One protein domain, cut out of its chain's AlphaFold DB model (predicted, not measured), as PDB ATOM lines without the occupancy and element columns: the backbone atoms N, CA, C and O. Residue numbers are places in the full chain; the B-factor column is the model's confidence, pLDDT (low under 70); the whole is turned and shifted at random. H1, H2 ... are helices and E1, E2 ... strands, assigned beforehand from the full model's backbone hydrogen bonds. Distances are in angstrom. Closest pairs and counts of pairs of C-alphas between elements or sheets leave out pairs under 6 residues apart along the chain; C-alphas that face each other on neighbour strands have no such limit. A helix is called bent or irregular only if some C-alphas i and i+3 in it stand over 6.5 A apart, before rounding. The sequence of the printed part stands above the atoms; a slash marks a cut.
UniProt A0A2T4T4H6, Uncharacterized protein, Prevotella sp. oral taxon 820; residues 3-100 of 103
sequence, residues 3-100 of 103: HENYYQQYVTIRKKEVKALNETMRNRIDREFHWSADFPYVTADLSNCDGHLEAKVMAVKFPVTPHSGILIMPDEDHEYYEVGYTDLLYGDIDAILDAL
ATOM      1  N   HIS A   3      51.767 -31.940  -4.051       56.72
ATOM      2  CA  HIS A   3      51.074 -32.432  -2.850       56.72
ATOM      3  C   HIS A   3      51.368 -31.635  -1.570       56.72
ATOM      4  O   HIS A   3      50.448 -31.381  -0.801       56.72
ATOM      5  N   GLU A   4      52.610 -31.184  -1.359       58.91
ATOM      6  CA  GLU A   4      52.971 -30.394  -0.167       58.91
ATOM      7  C   GLU A   4      52.189 -29.074  -0.082       58.91
ATOM      8  O   GLU A   4      51.830 -28.640   1.009       58.91
ATOM      9  N   ASN A   5      51.853 -28.473  -1.228       73.38
ATOM     10  CA  ASN A   5      51.111 -27.215  -1.280       73.38
ATOM     11  C   ASN A   5      49.645 -27.404  -0.841       73.38
ATOM     12  O   ASN A   5      49.139 -26.622  -0.044       73.38
ATOM     13  N   TYR A   6      48.984 -28.484  -1.271       77.12
ATOM     14  CA  TYR A   6      47.604 -28.772  -0.859       77.12
ATOM     15  C   TYR A   6      47.492 -29.094   0.634       77.12
ATOM     16  O   TYR A   6      46.586 -28.599   1.296       77.12
ATOM     17  N   TYR A   7      48.440 -29.858   1.186       80.69
ATOM     18  CA  TYR A   7      48.458 -30.144   2.622       80.69
ATOM     19  C   TYR A   7      48.656 -28.870   3.457       80.69
ATOM     20  O   TYR A   7      47.956 -28.643   4.443       80.69
ATOM     21  N   GLN A   8      49.571 -27.988   3.046       83.56
ATOM     22  CA  GLN A   8      49.786 -26.709   3.727       83.56
ATOM     23  C   GLN A   8      48.572 -25.777   3.624       83.56
ATOM     24  O   GLN A   8      48.237 -25.104   4.603       83.56
ATOM     25  N   GLN A   9      47.893 -25.753   2.474       82.81
ATOM     26  CA  GLN A   9      46.636 -25.022   2.303       82.81
ATOM     27  C   GLN A   9      45.554 -25.566   3.237       82.81
ATOM     28  O   GLN A   9      44.957 -24.781   3.970       82.81
ATOM     29  N   TYR A  10      45.381 -26.889   3.295       85.19
ATOM     30  CA  TYR A  10      44.444 -27.554   4.203       85.19
ATOM     31  C   TYR A  10      44.687 -27.164   5.667       85.19
ATOM     32  O   TYR A  10      43.789 -26.649   6.332       85.19
ATOM     33  N   VAL A  11      45.925 -27.305   6.157       87.00
ATOM     34  CA  VAL A  11      46.286 -26.931   7.536       87.00
ATOM     35  C   VAL A  11      46.020 -25.447   7.801       87.00
ATOM     36  O   VAL A  11      45.596 -25.073   8.893       87.00
ATOM     37  N   THR A  12      46.275 -24.587   6.815       90.69
ATOM     38  CA  THR A  12      46.052 -23.142   6.944       90.69
ATOM     39  C   THR A  12      44.568 -22.807   7.040       90.69
ATOM     40  O   THR A  12      44.196 -21.986   7.876       90.69
ATOM     41  N   ILE A  13      43.730 -23.429   6.209       91.56
ATOM     42  CA  ILE A  13      42.283 -23.204   6.213       91.56
ATOM     43  C   ILE A  13      41.682 -23.727   7.517       91.56
ATOM     44  O   ILE A  13      41.066 -22.945   8.235       91.56
ATOM     45  N   ARG A  14      42.014 -24.960   7.921       92.69
ATOM     46  CA  ARG A  14      41.565 -25.533   9.199       92.69
ATOM     47  C   ARG A  14      41.891 -24.629  10.388       92.69
ATOM     48  O   ARG A  14      41.056 -24.398  11.252       92.69
ATOM     49  N   LYS A  15      43.111 -24.080  10.437       92.62
ATOM     50  CA  LYS A  15      43.512 -23.150  11.507       92.62
ATOM     51  C   LYS A  15      42.677 -21.871  11.524       92.62
ATOM     52  O   LYS A  15      42.442 -21.336  12.603       92.62
ATOM     53  N   LYS A  16      42.271 -21.356  10.359       95.31
ATOM     54  CA  LYS A  16      41.409 -20.169  10.269       95.31
ATOM     55  C   LYS A  16      39.995 -20.478  10.746       95.31
ATOM     56  O   LYS A  16      39.494 -19.725  11.570       95.31
ATOM     57  N   GLU A  17      39.415 -21.587  10.295       95.44
ATOM     58  CA  GLU A  17      38.083 -22.052  10.707       95.44
ATOM     59  C   GLU A  17      38.023 -22.261  12.227       95.44
ATOM     60  O   GLU A  17      37.213 -21.655  12.919       95.44
ATOM     61  N   VAL A  18      38.962 -23.027  12.790       95.69
ATOM     62  CA  VAL A  18      39.013 -23.303  14.237       95.69
ATOM     63  C   VAL A  18      39.246 -22.033  15.051       95.69
ATOM     64  O   VAL A  18      38.722 -21.899  16.161       95.69
ATOM     65  N   LYS A  19      40.038 -21.091  14.525       96.81
ATOM     66  CA  LYS A  19      40.229 -19.788  15.163       96.81
ATOM     67  C   LYS A  19      38.918 -19.004  15.183       96.81
ATOM     68  O   LYS A  19      38.557 -18.515  16.247       96.81
ATOM     69  N   ALA A  20      38.223 -18.911  14.049       96.56
ATOM     70  CA  ALA A  20      36.939 -18.226  13.956       96.56
ATOM     71  C   ALA A  20      35.908 -18.862  14.899       96.56
ATOM     72  O   ALA A  20      35.295 -18.151  15.686       96.56
ATOM     73  N   LEU A  21      35.811 -20.195  14.923       96.75
ATOM     74  CA  LEU A  21      34.911 -20.911  15.828       96.75
ATOM     75  C   LEU A  21      35.224 -20.600  17.292       96.75
ATOM     76  O   LEU A  21      34.336 -20.229  18.052       96.75
ATOM     77  N   ASN A  22      36.492 -20.672  17.695       97.25
ATOM     78  CA  ASN A  22      36.886 -20.325  19.057       97.25
ATOM     79  C   ASN A  22      36.622 -18.851  19.400       97.25
ATOM     80  O   ASN A  22      36.250 -18.563  20.534       97.25
ATOM     81  N   GLU A  23      36.816 -17.916  18.468       96.38
ATOM     82  CA  GLU A  23      36.518 -16.493  18.680       96.38
ATOM     83  C   GLU A  23      35.013 -16.257  18.853       96.38
ATOM     84  O   GLU A  23      34.621 -15.609  19.824       96.38
ATOM     85  N   THR A  24      34.179 -16.851  17.994       95.31
ATOM     86  CA  THR A  24      32.714 -16.820  18.109       95.31
ATOM     87  C   THR A  24      32.271 -17.389  19.452       95.31
ATOM     88  O   THR A  24      31.605 -16.708  20.228       95.31
ATOM     89  N   MET A  25      32.713 -18.601  19.795       96.00
ATOM     90  CA  MET A  25      32.305 -19.275  21.031       96.00
ATOM     91  C   MET A  25      32.814 -18.571  22.294       96.00
ATOM     92  O   MET A  25      32.131 -18.576  23.313       96.00
ATOM     93  N   ARG A  26      33.984 -17.923  22.248       95.50
ATOM     94  CA  ARG A  26      34.521 -17.141  23.373       95.50
ATOM     95  C   ARG A  26      33.658 -15.928  23.719       95.50
ATOM     96  O   ARG A  26      33.642 -15.534  24.888       95.50
ATOM     97  N   ASN A  27      33.026 -15.321  22.716       92.50
ATOM     98  CA  ASN A  27      32.226 -14.107  22.874       92.50
ATOM     99  C   ASN A  27      30.795 -14.397  23.351       92.50
ATOM    100  O   ASN A  27      30.184 -13.512  23.950       92.50
ATOM    101  N   ARG A  28      30.306 -15.633  23.178       91.12
ATOM    102  CA  ARG A  28      29.009 -16.068  23.714       91.12
ATOM    103  C   ARG A  28      28.998 -16.034  25.246       91.12
ATOM    104  O   ARG A  28      29.996 -16.373  25.886       91.12
ATOM    105  N   ILE A  29      27.844 -15.702  25.834       89.69
ATOM    106  CA  ILE A  29      27.657 -15.575  27.297       89.69
ATOM    107  C   ILE A  29      28.045 -16.869  28.022       89.69
ATOM    108  O   ILE A  29      28.895 -16.849  28.915       89.69
ATOM    109  N   ASP A  30      27.472 -17.993  27.593       92.12
ATOM    110  CA  ASP A  30      27.672 -19.295  28.238       92.12
ATOM    111  C   ASP A  30      28.907 -20.035  27.716       92.12
ATOM    112  O   ASP A  30      29.258 -21.102  28.218       92.12
ATOM    113  N   ARG A  31      29.595 -19.459  26.718       95.12
ATOM    114  CA  ARG A  31      30.747 -20.062  26.029       95.12
ATOM    115  C   ARG A  31      30.473 -21.453  25.457       95.12
ATOM    116  O   ARG A  31      31.393 -22.222  25.186       95.12
ATOM    117  N   GLU A  32      29.204 -21.759  25.270       96.31
ATOM    118  CA  GLU A  32      28.687 -23.033  24.821       96.31
ATOM    119  C   GLU A  32      27.382 -22.760  24.074       96.31
ATOM    120  O   GLU A  32      26.671 -21.801  24.383       96.31
ATOM    121  N   PHE A  33      27.089 -23.558  23.058       96.69
ATOM    122  CA  PHE A  33      25.860 -23.460  22.287       96.69
ATOM    123  C   PHE A  33      25.319 -24.862  22.052       96.69
ATOM    124  O   PHE A  33      26.074 -25.740  21.643       96.69
ATOM    125  N   HIS A  34      24.029 -25.051  22.326       97.00
ATOM    126  CA  HIS A  34      23.318 -26.319  22.177       97.00
ATOM    127  C   HIS A  34      22.252 -26.162  21.102       97.00
ATOM    128  O   HIS A  34      21.369 -25.308  21.225       97.00
ATOM    129  N   TRP A  35      22.302 -27.002  20.073       96.50
ATOM    130  CA  TRP A  35      21.218 -27.085  19.104       96.50
ATOM    131  C   TRP A  35      20.053 -27.875  19.707       96.50
ATOM    132  O   TRP A  35      20.235 -28.897  20.367       96.50
ATOM    133  N   SER A  36      18.834 -27.390  19.476       92.00
ATOM    134  CA  SER A  36      17.586 -28.088  19.834       92.00
ATOM    135  C   SER A  36      16.762 -28.498  18.608       92.00
ATOM    136  O   SER A  36      15.866 -29.334  18.722       92.00
ATOM    137  N   ALA A  37      17.088 -27.935  17.443       91.50
ATOM    138  CA  ALA A  37      16.551 -28.238  16.122       91.50
ATOM    139  C   ALA A  37      17.573 -27.785  15.058       91.50
ATOM    140  O   ALA A  37      18.533 -27.093  15.400       91.50
ATOM    141  N   ASP A  38      17.352 -28.175  13.797       91.75
ATOM    142  CA  ASP A  38      18.165 -27.763  12.637       91.75
ATOM    143  C   ASP A  38      19.677 -27.989  12.836       91.75
ATOM    144  O   ASP A  38      20.507 -27.111  12.615       91.75
ATOM    145  N   PHE A  39      20.020 -29.192  13.308       95.12
ATOM    146  CA  PHE A  39      21.388 -29.581  13.645       95.12
ATOM    147  C   PHE A  39      22.318 -29.527  12.422       95.12
ATOM    148  O   PHE A  39      21.968 -30.096  11.378       95.12
ATOM    149  N   PRO A  40      23.522 -28.939  12.546       96.62
ATOM    150  CA  PRO A  40      24.563 -29.146  11.558       96.62
ATOM    151  C   PRO A  40      25.035 -30.599  11.616       96.62
ATOM    152  O   PRO A  40      25.053 -31.222  12.681       96.62
ATOM    153  N   TYR A  41      25.431 -31.126  10.465       95.88
ATOM    154  CA  TYR A  41      26.021 -32.454  10.350       95.88
ATOM    155  C   TYR A  41      27.503 -32.338  10.039       95.88
ATOM    156  O   TYR A  41      27.931 -31.430   9.326       95.88
ATOM    157  N   VAL A  42      28.263 -33.282  10.575       95.75
ATOM    158  CA  VAL A  42      29.697 -33.428  10.339       95.75
ATOM    159  C   VAL A  42      30.025 -34.884  10.073       95.75
ATOM    160  O   VAL A  42      29.257 -35.782  10.425       95.75
ATOM    161  N   THR A  43      31.185 -35.116   9.474       94.50
ATOM    162  CA  THR A  43      31.725 -36.456   9.294       94.50
ATOM    163  C   THR A  43      32.889 -36.658  10.259       94.50
ATOM    164  O   THR A  43      33.948 -36.046  10.112       94.50
ATOM    165  N   ALA A  44      32.692 -37.515  11.256       92.00
ATOM    166  CA  ALA A  44      33.680 -37.819  12.281       92.00
ATOM    167  C   ALA A  44      34.472 -39.093  11.952       92.00
ATOM    168  O   ALA A  44      33.942 -40.047  11.382       92.00
ATOM    169  N   ASP A  45      35.744 -39.113  12.331       90.44
ATOM    170  CA  ASP A  45      36.620 -40.286  12.318       90.44
ATOM    171  C   ASP A  45      36.870 -40.709  13.772       90.44
ATOM    172  O   ASP A  45      37.732 -40.164  14.469       90.44
ATOM    173  N   LEU A  46      36.023 -41.615  14.268       83.69
ATOM    174  CA  LEU A  46      36.053 -42.065  15.655       83.69
ATOM    175  C   LEU A  46      36.869 -43.350  15.783       83.69
ATOM    176  O   LEU A  46      36.639 -44.325  15.078       83.69
ATOM    177  N   SER A  47      37.775 -43.398  16.761       76.56
ATOM    178  CA  SER A  47      38.669 -44.554  16.968       76.56
ATOM    179  C   SER A  47      37.969 -45.897  17.248       76.56
ATOM    180  O   SER A  47      38.603 -46.946  17.146       76.56
ATOM    181  N   ASN A  48      36.694 -45.873  17.640       73.94
ATOM    182  CA  ASN A  48      35.858 -47.043  17.917       73.94
ATOM    183  C   ASN A  48      34.977 -47.466  16.727       73.94
ATOM    184  O   ASN A  48      34.300 -48.487  16.839       73.94
ATOM    185  N   CYS A  49      34.993 -46.725  15.617       70.00
ATOM    186  CA  CYS A  49      34.207 -47.004  14.420       70.00
ATOM    187  C   CYS A  49      35.132 -47.332  13.242       70.00
ATOM    188  O   CYS A  49      36.133 -46.659  13.005       70.00
ATOM    189  N   ASP A  50      34.786 -48.366  12.474       71.44
ATOM    190  CA  ASP A  50      35.492 -48.671  11.230       71.44
ATOM    191  C   ASP A  50      35.050 -47.682  10.139       71.44
ATOM    192  O   ASP A  50      34.131 -47.947   9.364       71.44
ATOM    193  N   GLY A  51      35.726 -46.535  10.070       78.06
ATOM    194  CA  GLY A  51      35.563 -45.543   9.009       78.06
ATOM    195  C   GLY A  51      34.943 -44.223   9.461       78.06
ATOM    196  O   GLY A  51      34.961 -43.857  10.631       78.06
ATOM    197  N   HIS A  52      34.439 -43.482   8.478       85.62
ATOM    198  CA  HIS A  52      33.828 -42.175   8.679       85.62
ATOM    199  C   HIS A  52      32.353 -42.309   9.017       85.62
ATOM    200  O   HIS A  52      31.634 -43.058   8.355       85.62
ATOM    201  N   LEU A  53      31.913 -41.530   9.994       88.94
ATOM    202  CA  LEU A  53      30.565 -41.590  10.511       88.94
ATOM    203  C   LEU A  53      29.908 -40.208  10.452       88.94
ATOM    204  O   LEU A  53      30.480 -39.211  10.893       88.94
ATOM    205  N   GLU A  54      28.703 -40.151   9.890       93.19
ATOM    206  CA  GLU A  54      27.893 -38.935   9.878       93.19
ATOM    207  C   GLU A  54      27.223 -38.746  11.243       93.19
ATOM    208  O   GLU A  54      26.582 -39.653  11.783       93.19
ATOM    209  N   ALA A  55      27.374 -37.555  11.813       95.00
ATOM    210  CA  ALA A  55      26.845 -37.244  13.129       95.00
ATOM    211  C   ALA A  55      26.246 -35.842  13.179       95.00
ATOM    212  O   ALA A  55      26.769 -34.891  12.591       95.00
ATOM    213  N   LYS A  56      25.166 -35.709  13.953       96.94
ATOM    214  CA  LYS A  56      24.609 -34.410  14.326       96.94
ATOM    215  C   LYS A  56      25.541 -33.733  15.314       96.94
ATOM    216  O   LYS A  56      25.962 -34.359  16.285       96.94
ATOM    217  N   VAL A  57      25.790 -32.446  15.141       97.75
ATOM    218  CA  VAL A  57      26.438 -31.631  16.168       97.75
ATOM    219  C   VAL A  57      25.372 -31.163  17.146       97.75
ATOM    220  O   VAL A  57      24.470 -30.402  16.804       97.75
ATOM    221  N   MET A  58      25.475 -31.642  18.377       97.81
ATOM    222  CA  MET A  58      24.524 -31.359  19.449       97.81
ATOM    223  C   MET A  58      24.904 -30.090  20.196       97.81
ATOM    224  O   MET A  58      24.039 -29.289  20.549       97.81
ATOM    225  N   ALA A  59      26.201 -29.895  20.421       97.88
ATOM    226  CA  ALA A  59      26.708 -28.712  21.084       97.88
ATOM    227  C   ALA A  59      28.146 -28.400  20.674       97.88
ATOM    228  O   ALA A  59      28.911 -29.279  20.280       97.88
ATOM    229  N   VAL A  60      28.531 -27.138  20.830       97.94
ATOM    230  CA  VAL A  60      29.926 -26.696  20.748       97.94
ATOM    231  C   VAL A  60      30.251 -25.906  22.000       97.94
ATOM    232  O   VAL A  60      29.458 -25.075  22.438       97.94
ATOM    233  N   LYS A  61      31.441 -26.132  22.554       97.69
ATOM    234  CA  LYS A  61      31.930 -25.524  23.785       97.69
ATOM    235  C   LYS A  61      33.315 -24.926  23.589       97.69
ATOM    236  O   LYS A  61      34.219 -25.559  23.054       97.69
ATOM    237  N   PHE A  62      33.507 -23.708  24.084       96.88
ATOM    238  CA  PHE A  62      34.823 -23.095  24.157       96.88
ATOM    239  C   PHE A  62      35.632 -23.654  25.349       96.88
ATOM    240  O   PHE A  62      35.126 -23.686  26.474       96.88
ATOM    241  N   PRO A  63      36.928 -23.967  25.168       96.88
ATOM    242  CA  PRO A  63      37.661 -23.936  23.905       96.88
ATOM    243  C   PRO A  63      37.433 -25.204  23.072       96.88
ATOM    244  O   PRO A  63      37.443 -26.311  23.605       96.88
ATOM    245  N   VAL A  64      37.341 -25.031  21.754       97.44
ATOM    246  CA  VAL A  64      37.420 -26.136  20.793       97.44
ATOM    247  C   VAL A  64      38.893 -26.466  20.584       97.44
ATOM    248  O   VAL A  64      39.666 -25.640  20.080       97.44
ATOM    249  N   THR A  65      39.292 -27.661  21.011       96.56
ATOM    250  CA  THR A  65      40.672 -28.161  20.974       96.56
ATOM    251  C   THR A  65      40.812 -29.260  19.910       96.56
ATOM    252  O   THR A  65      39.809 -29.629  19.296       96.56
ATOM    253  N   PRO A  66      42.028 -29.785  19.638       95.62
ATOM    254  CA  PRO A  66      42.191 -30.882  18.686       95.62
ATOM    255  C   PRO A  66      41.250 -32.062  18.945       95.62
ATOM    256  O   PRO A  66      40.724 -32.604  17.986       95.62
ATOM    257  N   HIS A  67      40.979 -32.380  20.218       93.94
ATOM    258  CA  HIS A  67      40.271 -33.600  20.628       93.94
ATOM    259  C   HIS A  67      39.088 -33.344  21.579       93.94
ATOM    260  O   HIS A  67      38.666 -34.251  22.288       93.94
ATOM    261  N   SER A  68      38.604 -32.103  21.694       96.25
ATOM    262  CA  SER A  68      37.478 -31.786  22.581       96.25
ATOM    263  C   SER A  68      36.738 -30.511  22.174       96.25
ATOM    264  O   SER A  68      37.275 -29.674  21.440       96.25
ATOM    265  N   GLY A  69      35.556 -30.304  22.758       96.88
ATOM    266  CA  GLY A  69      34.761 -29.085  22.601       96.88
ATOM    267  C   GLY A  69      33.656 -29.153  21.549       96.88
ATOM    268  O   GLY A  69      32.955 -28.159  21.367       96.88
ATOM    269  N   ILE A  70      33.460 -30.284  20.871       97.94
ATOM    270  CA  ILE A  70      32.323 -30.513  19.971       97.94
ATOM    271  C   ILE A  70      31.614 -31.781  20.438       97.94
ATOM    272  O   ILE A  70      32.215 -32.848  20.491       97.94
ATOM    273  N   LEU A  71      30.341 -31.661  20.798       97.56
ATOM    274  CA  LEU A  71      29.499 -32.790  21.164       97.56
ATOM    275  C   LEU A  71      28.736 -33.242  19.924       97.56
ATOM    276  O   LEU A  71      27.947 -32.468  19.375       97.56
ATOM    277  N   ILE A  72      28.943 -34.485  19.509       96.50
ATOM    278  CA  ILE A  72      28.257 -35.088  18.370       96.50
ATOM    279  C   ILE A  72      27.388 -36.265  18.809       96.50
ATOM    280  O   ILE A  72      27.635 -36.891  19.841       96.50
ATOM    281  N   MET A  73      26.371 -36.555  18.007       95.81
ATOM    282  CA  MET A  73      25.524 -37.732  18.142       95.81
ATOM    283  C   MET A  73      25.396 -38.407  16.772       95.81
ATOM    284  O   MET A  73      24.697 -37.881  15.896       95.81
ATOM    285  N   PRO A  74      26.093 -39.533  16.566       92.94
ATOM    286  CA  PRO A  74      25.943 -40.386  15.399       92.94
ATOM    287  C   PRO A  74      24.500 -40.810  15.159       92.94
ATOM    288  O   PRO A  74      23.732 -41.059  16.095       92.94
ATOM    289  N   ASP A  75      24.138 -40.962  13.890       87.06
ATOM    290  CA  ASP A  75      22.838 -41.532  13.532       87.06
ATOM    291  C   ASP A  75      22.783 -43.056  13.727       87.06
ATOM    292  O   ASP A  75      21.693 -43.619  13.784       87.06
ATOM    293  N   GLU A  76      23.934 -43.723  13.841       83.44
ATOM    294  CA  GLU A  76      24.023 -45.186  13.911       83.44
ATOM    295  C   GLU A  76      23.741 -45.748  15.309       83.44
ATOM    296  O   GLU A  76      22.957 -46.690  15.445       83.44
ATOM    297  N   ASP A  77      24.374 -45.188  16.343       85.00
ATOM    298  CA  ASP A  77      24.258 -45.666  17.728       85.00
ATOM    299  C   ASP A  77      23.482 -44.710  18.648       85.00
ATOM    300  O   ASP A  77      23.039 -45.121  19.722       85.00
ATOM    301  N   HIS A  78      23.261 -43.463  18.213       85.12
ATOM    302  CA  HIS A  78      22.633 -42.398  18.996       85.12
ATOM    303  C   HIS A  78      23.304 -42.134  20.355       85.12
ATOM    304  O   HIS A  78      22.668 -41.599  21.268       85.12
ATOM    305  N   GLU A  79      24.580 -42.491  20.503       91.19
ATOM    306  CA  GLU A  79      25.374 -42.159  21.679       91.19
ATOM    307  C   GLU A  79      25.995 -40.764  21.546       91.19
ATOM    308  O   GLU A  79      26.098 -40.187  20.464       91.19
ATOM    309  N   TYR A  80      26.389 -40.183  22.678       93.38
ATOM    310  CA  TYR A  80      27.026 -38.871  22.702       93.38
ATOM    311  C   TYR A  80      28.539 -39.019  22.774       93.38
ATOM    312  O   TYR A  80      29.065 -39.602  23.724       93.38
ATOM    313  N   TYR A  81      29.232 -38.396  21.827       94.19
ATOM    314  CA  TYR A  81      30.688 -38.372  21.781       94.19
ATOM    315  C   TYR A  81      31.188 -36.936  21.829       94.19
ATOM    316  O   TYR A  81      30.720 -36.075  21.083       94.19
ATOM    317  N   GLU A  82      32.152 -36.673  22.708       95.56
ATOM    318  CA  GLU A  82      32.920 -35.435  22.648       95.56
ATOM    319  C   GLU A  82      34.131 -35.650  21.741       95.56
ATOM    320  O   GLU A  82      34.926 -36.566  21.955       95.56
ATOM    321  N   VAL A  83      34.260 -34.787  20.740       95.62
ATOM    322  CA  VAL A  83      35.340 -34.784  19.756       95.62
ATOM    323  C   VAL A  83      35.944 -33.392  19.639       95.62
ATOM    324  O   VAL A  83      35.392 -32.398  20.127       95.62
ATOM    325  N   GLY A  84      37.092 -33.300  18.979       95.75
ATOM    326  CA  GLY A  84      37.674 -32.029  18.580       95.75
ATOM    327  C   GLY A  84      37.837 -31.896  17.076       95.75
ATOM    328  O   GLY A  84      37.437 -32.741  16.280       95.75
ATOM    329  N   TYR A  85      38.440 -30.785  16.665       94.75
ATOM    330  CA  TYR A  85      38.502 -30.428  15.247       94.75
ATOM    331  C   TYR A  85      39.427 -31.323  14.408       94.75
ATOM    332  O   TYR A  85      39.404 -31.212  13.181       94.75
ATOM    333  N   THR A  86      40.303 -32.133  15.020       93.31
ATOM    334  CA  THR A  86      41.129 -33.091  14.260       93.31
ATOM    335  C   THR A  86      40.394 -34.375  13.939       93.31
ATOM    336  O   THR A  86      40.842 -35.099  13.056       93.31
ATOM    337  N   ASP A  87      39.283 -34.617  14.624       94.00
ATOM    338  CA  ASP A  87      38.481 -35.824  14.484       94.00
ATOM    339  C   ASP A  87      37.374 -35.630  13.424       94.00
ATOM    340  O   ASP A  87      36.622 -36.554  13.145       94.00
ATOM    341  N   LEU A  88      37.273 -34.433  12.823       94.25
ATOM    342  CA  LEU A  88      36.277 -34.063  11.809       94.25
ATOM    343  C   LEU A  88      36.897 -33.881  10.415       94.25
ATOM    344  O   LEU A  88      38.044 -33.429  10.269       94.25
ATOM    345  N   LEU A  89      36.118 -34.144   9.364       92.12
ATOM    346  CA  LEU A  89      36.549 -33.963   7.980       92.12
ATOM    347  C   LEU A  89      36.680 -32.488   7.577       92.12
ATOM    348  O   LEU A  89      36.387 -31.539   8.313       92.12
ATOM    349  N   TYR A  90      37.308 -32.270   6.421       87.44
ATOM    350  CA  TYR A  90      37.533 -30.930   5.883       87.44
ATOM    351  C   TYR A  90      36.205 -30.234   5.566       87.44
ATOM    352  O   TYR A  90      35.341 -30.844   4.950       87.44
ATOM    353  N   GLY A  91      36.072 -28.960   5.945       89.19
ATOM    354  CA  GLY A  91      34.843 -28.180   5.754       89.19
ATOM    355  C   GLY A  91      33.824 -28.298   6.892       89.19
ATOM    356  O   GLY A  91      33.022 -27.391   7.067       89.19
ATOM    357  N   ASP A  92      33.906 -29.324   7.743       95.44
ATOM    358  CA  ASP A  92      32.934 -29.521   8.834       95.44
ATOM    359  C   ASP A  92      32.934 -28.389   9.875       95.44
ATOM    360  O   ASP A  92      31.895 -28.036  10.424       95.44
ATOM    361  N   ILE A  93      34.092 -27.771  10.134       96.00
ATOM    362  CA  ILE A  93      34.172 -26.621  11.049       96.00
ATOM    363  C   ILE A  93      33.492 -25.386  10.445       96.00
ATOM    364  O   ILE A  93      32.870 -24.620  11.177       96.00
ATOM    365  N   ASP A  94      33.600 -25.202   9.128       94.44
ATOM    366  CA  ASP A  94      32.924 -24.130   8.392       94.44
ATOM    367  C   ASP A  94      31.402 -24.347   8.414       94.44
ATOM    368  O   ASP A  94      30.650 -23.441   8.750       94.44
ATOM    369  N   ALA A  95      30.948 -25.591   8.219       94.56
ATOM    370  CA  ALA A  95      29.536 -25.955   8.337       94.56
ATOM    371  C   ALA A  95      28.967 -25.704   9.748       94.56
ATOM    372  O   ALA A  95      27.849 -25.211   9.891       94.56
ATOM    373  N   ILE A  96      29.737 -26.008  10.803       96.62
ATOM    374  CA  ILE A  96      29.364 -25.665  12.185       96.62
ATOM    375  C   ILE A  96      29.252 -24.146  12.354       96.62
ATOM    376  O   ILE A  96      28.305 -23.671  12.979       96.62
ATOM    377  N   LEU A  97      30.222 -23.390  11.832       95.56
ATOM    378  CA  LEU A  97      30.242 -21.930  11.903       95.56
ATOM    379  C   LEU A  97      29.018 -21.306  11.227       95.56
ATOM    380  O   LEU A  97      28.381 -20.451  11.834       95.56
ATOM    381  N   ASP A  98      28.671 -21.765  10.026       94.75
ATOM    382  CA  ASP A  98      27.524 -21.276   9.252       94.75
ATOM    383  C   ASP A  98      26.175 -21.590   9.917       94.75
ATOM    384  O   ASP A  98      25.192 -20.877   9.717       94.75
ATOM    385  N   ALA A  99      26.116 -22.654  10.720       95.69
ATOM    386  CA  ALA A  99      24.913 -23.074  11.434       95.69
ATOM    387  C   ALA A  99      24.751 -22.424  12.820       95.69
ATOM    388  O   ALA A  99      23.717 -22.605  13.473       95.69
ATOM    389  N   LEU A 100      25.761 -21.697  13.306       94.12
ATOM    390  CA  LEU A 100      25.640 -20.916  14.531       94.12
ATOM    391  C   LEU A 100      24.764 -19.679  14.271       94.12
ATOM    392  O   LEU A 100      24.940 -19.008  13.257       94.12
TER     393      LEU A 100
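What this domain is: This is residues 3 to 100 of the 103 residues of an uncharacterized protein of Prevotella sp. oral taxon 820 (UniProt A0A2T4T4H6). A small, strongly twisted antiparallel sheet is built around one long, bent strand, E3; the long helix H1 and the short helix H2 pack on the same face. Residues 3 to 9 of H1 stick out as a free arm. The 98 printed residues include two named helices and five named strands, in the order H1 E1 E2 E3 E4 E5 H2, class mixed. The whole is compact, with a radius of gyration of the C-alphas of 13.2 A and spans of 39 by 36 by 21 A.

How they stand to each other: H1, residues 3 to 27, is on the branched sheet over E3, residues 52 to 65, slantwise at 56 degrees on the local plane; their closest C-alphas, Met 25 and Phe 62, are 5.5 A apart. E3 bends by 137 degrees at residue 62. On one side of E3 lie E1, residues 32 to 34, with N 33 and O 60 at 2.9 A, and E2, residues 41 to 45, with N 44 and O 53 at 2.8 A; both are antiparallel to it. On the other side is E4, residues 68 to 74, antiparallel, with N 58 and O 71 at 2.8 A. E4 forms a meander with E2, E3 and E5, residues 81 to 83, each strand the antiparallel neighbour of the one before; N 83 and O 70 are 2.8 A apart. H2, residues 92 to 99, touches residues 14 to 21 of H1, closest at the C-alphas of Glu 17 and Ile 93, 6.0 A, running the same way at an only just steep tilt of 37 degrees. In H1 and H2 every O i to N i+4 pair is within hydrogen-bond range.

Where its parts are: H1 begins at C-alpha 3 (51.074, -32.432, -2.850) and measures 36.8 A. E1 measures 6.8 A, E2 13.3 A, E3 19.9 A, E4 16.1 A and E5 6.2 A. H2, 10.6 A, ends at C-alpha 99 (24.913, -23.074, 11.434).

The domain as a whole: The C-alphas farthest apart, His 3 and Ile 29, are 41.7 A apart. The printed part has no cut and no long link. Residues 3 to 4 have pLDDT under 70.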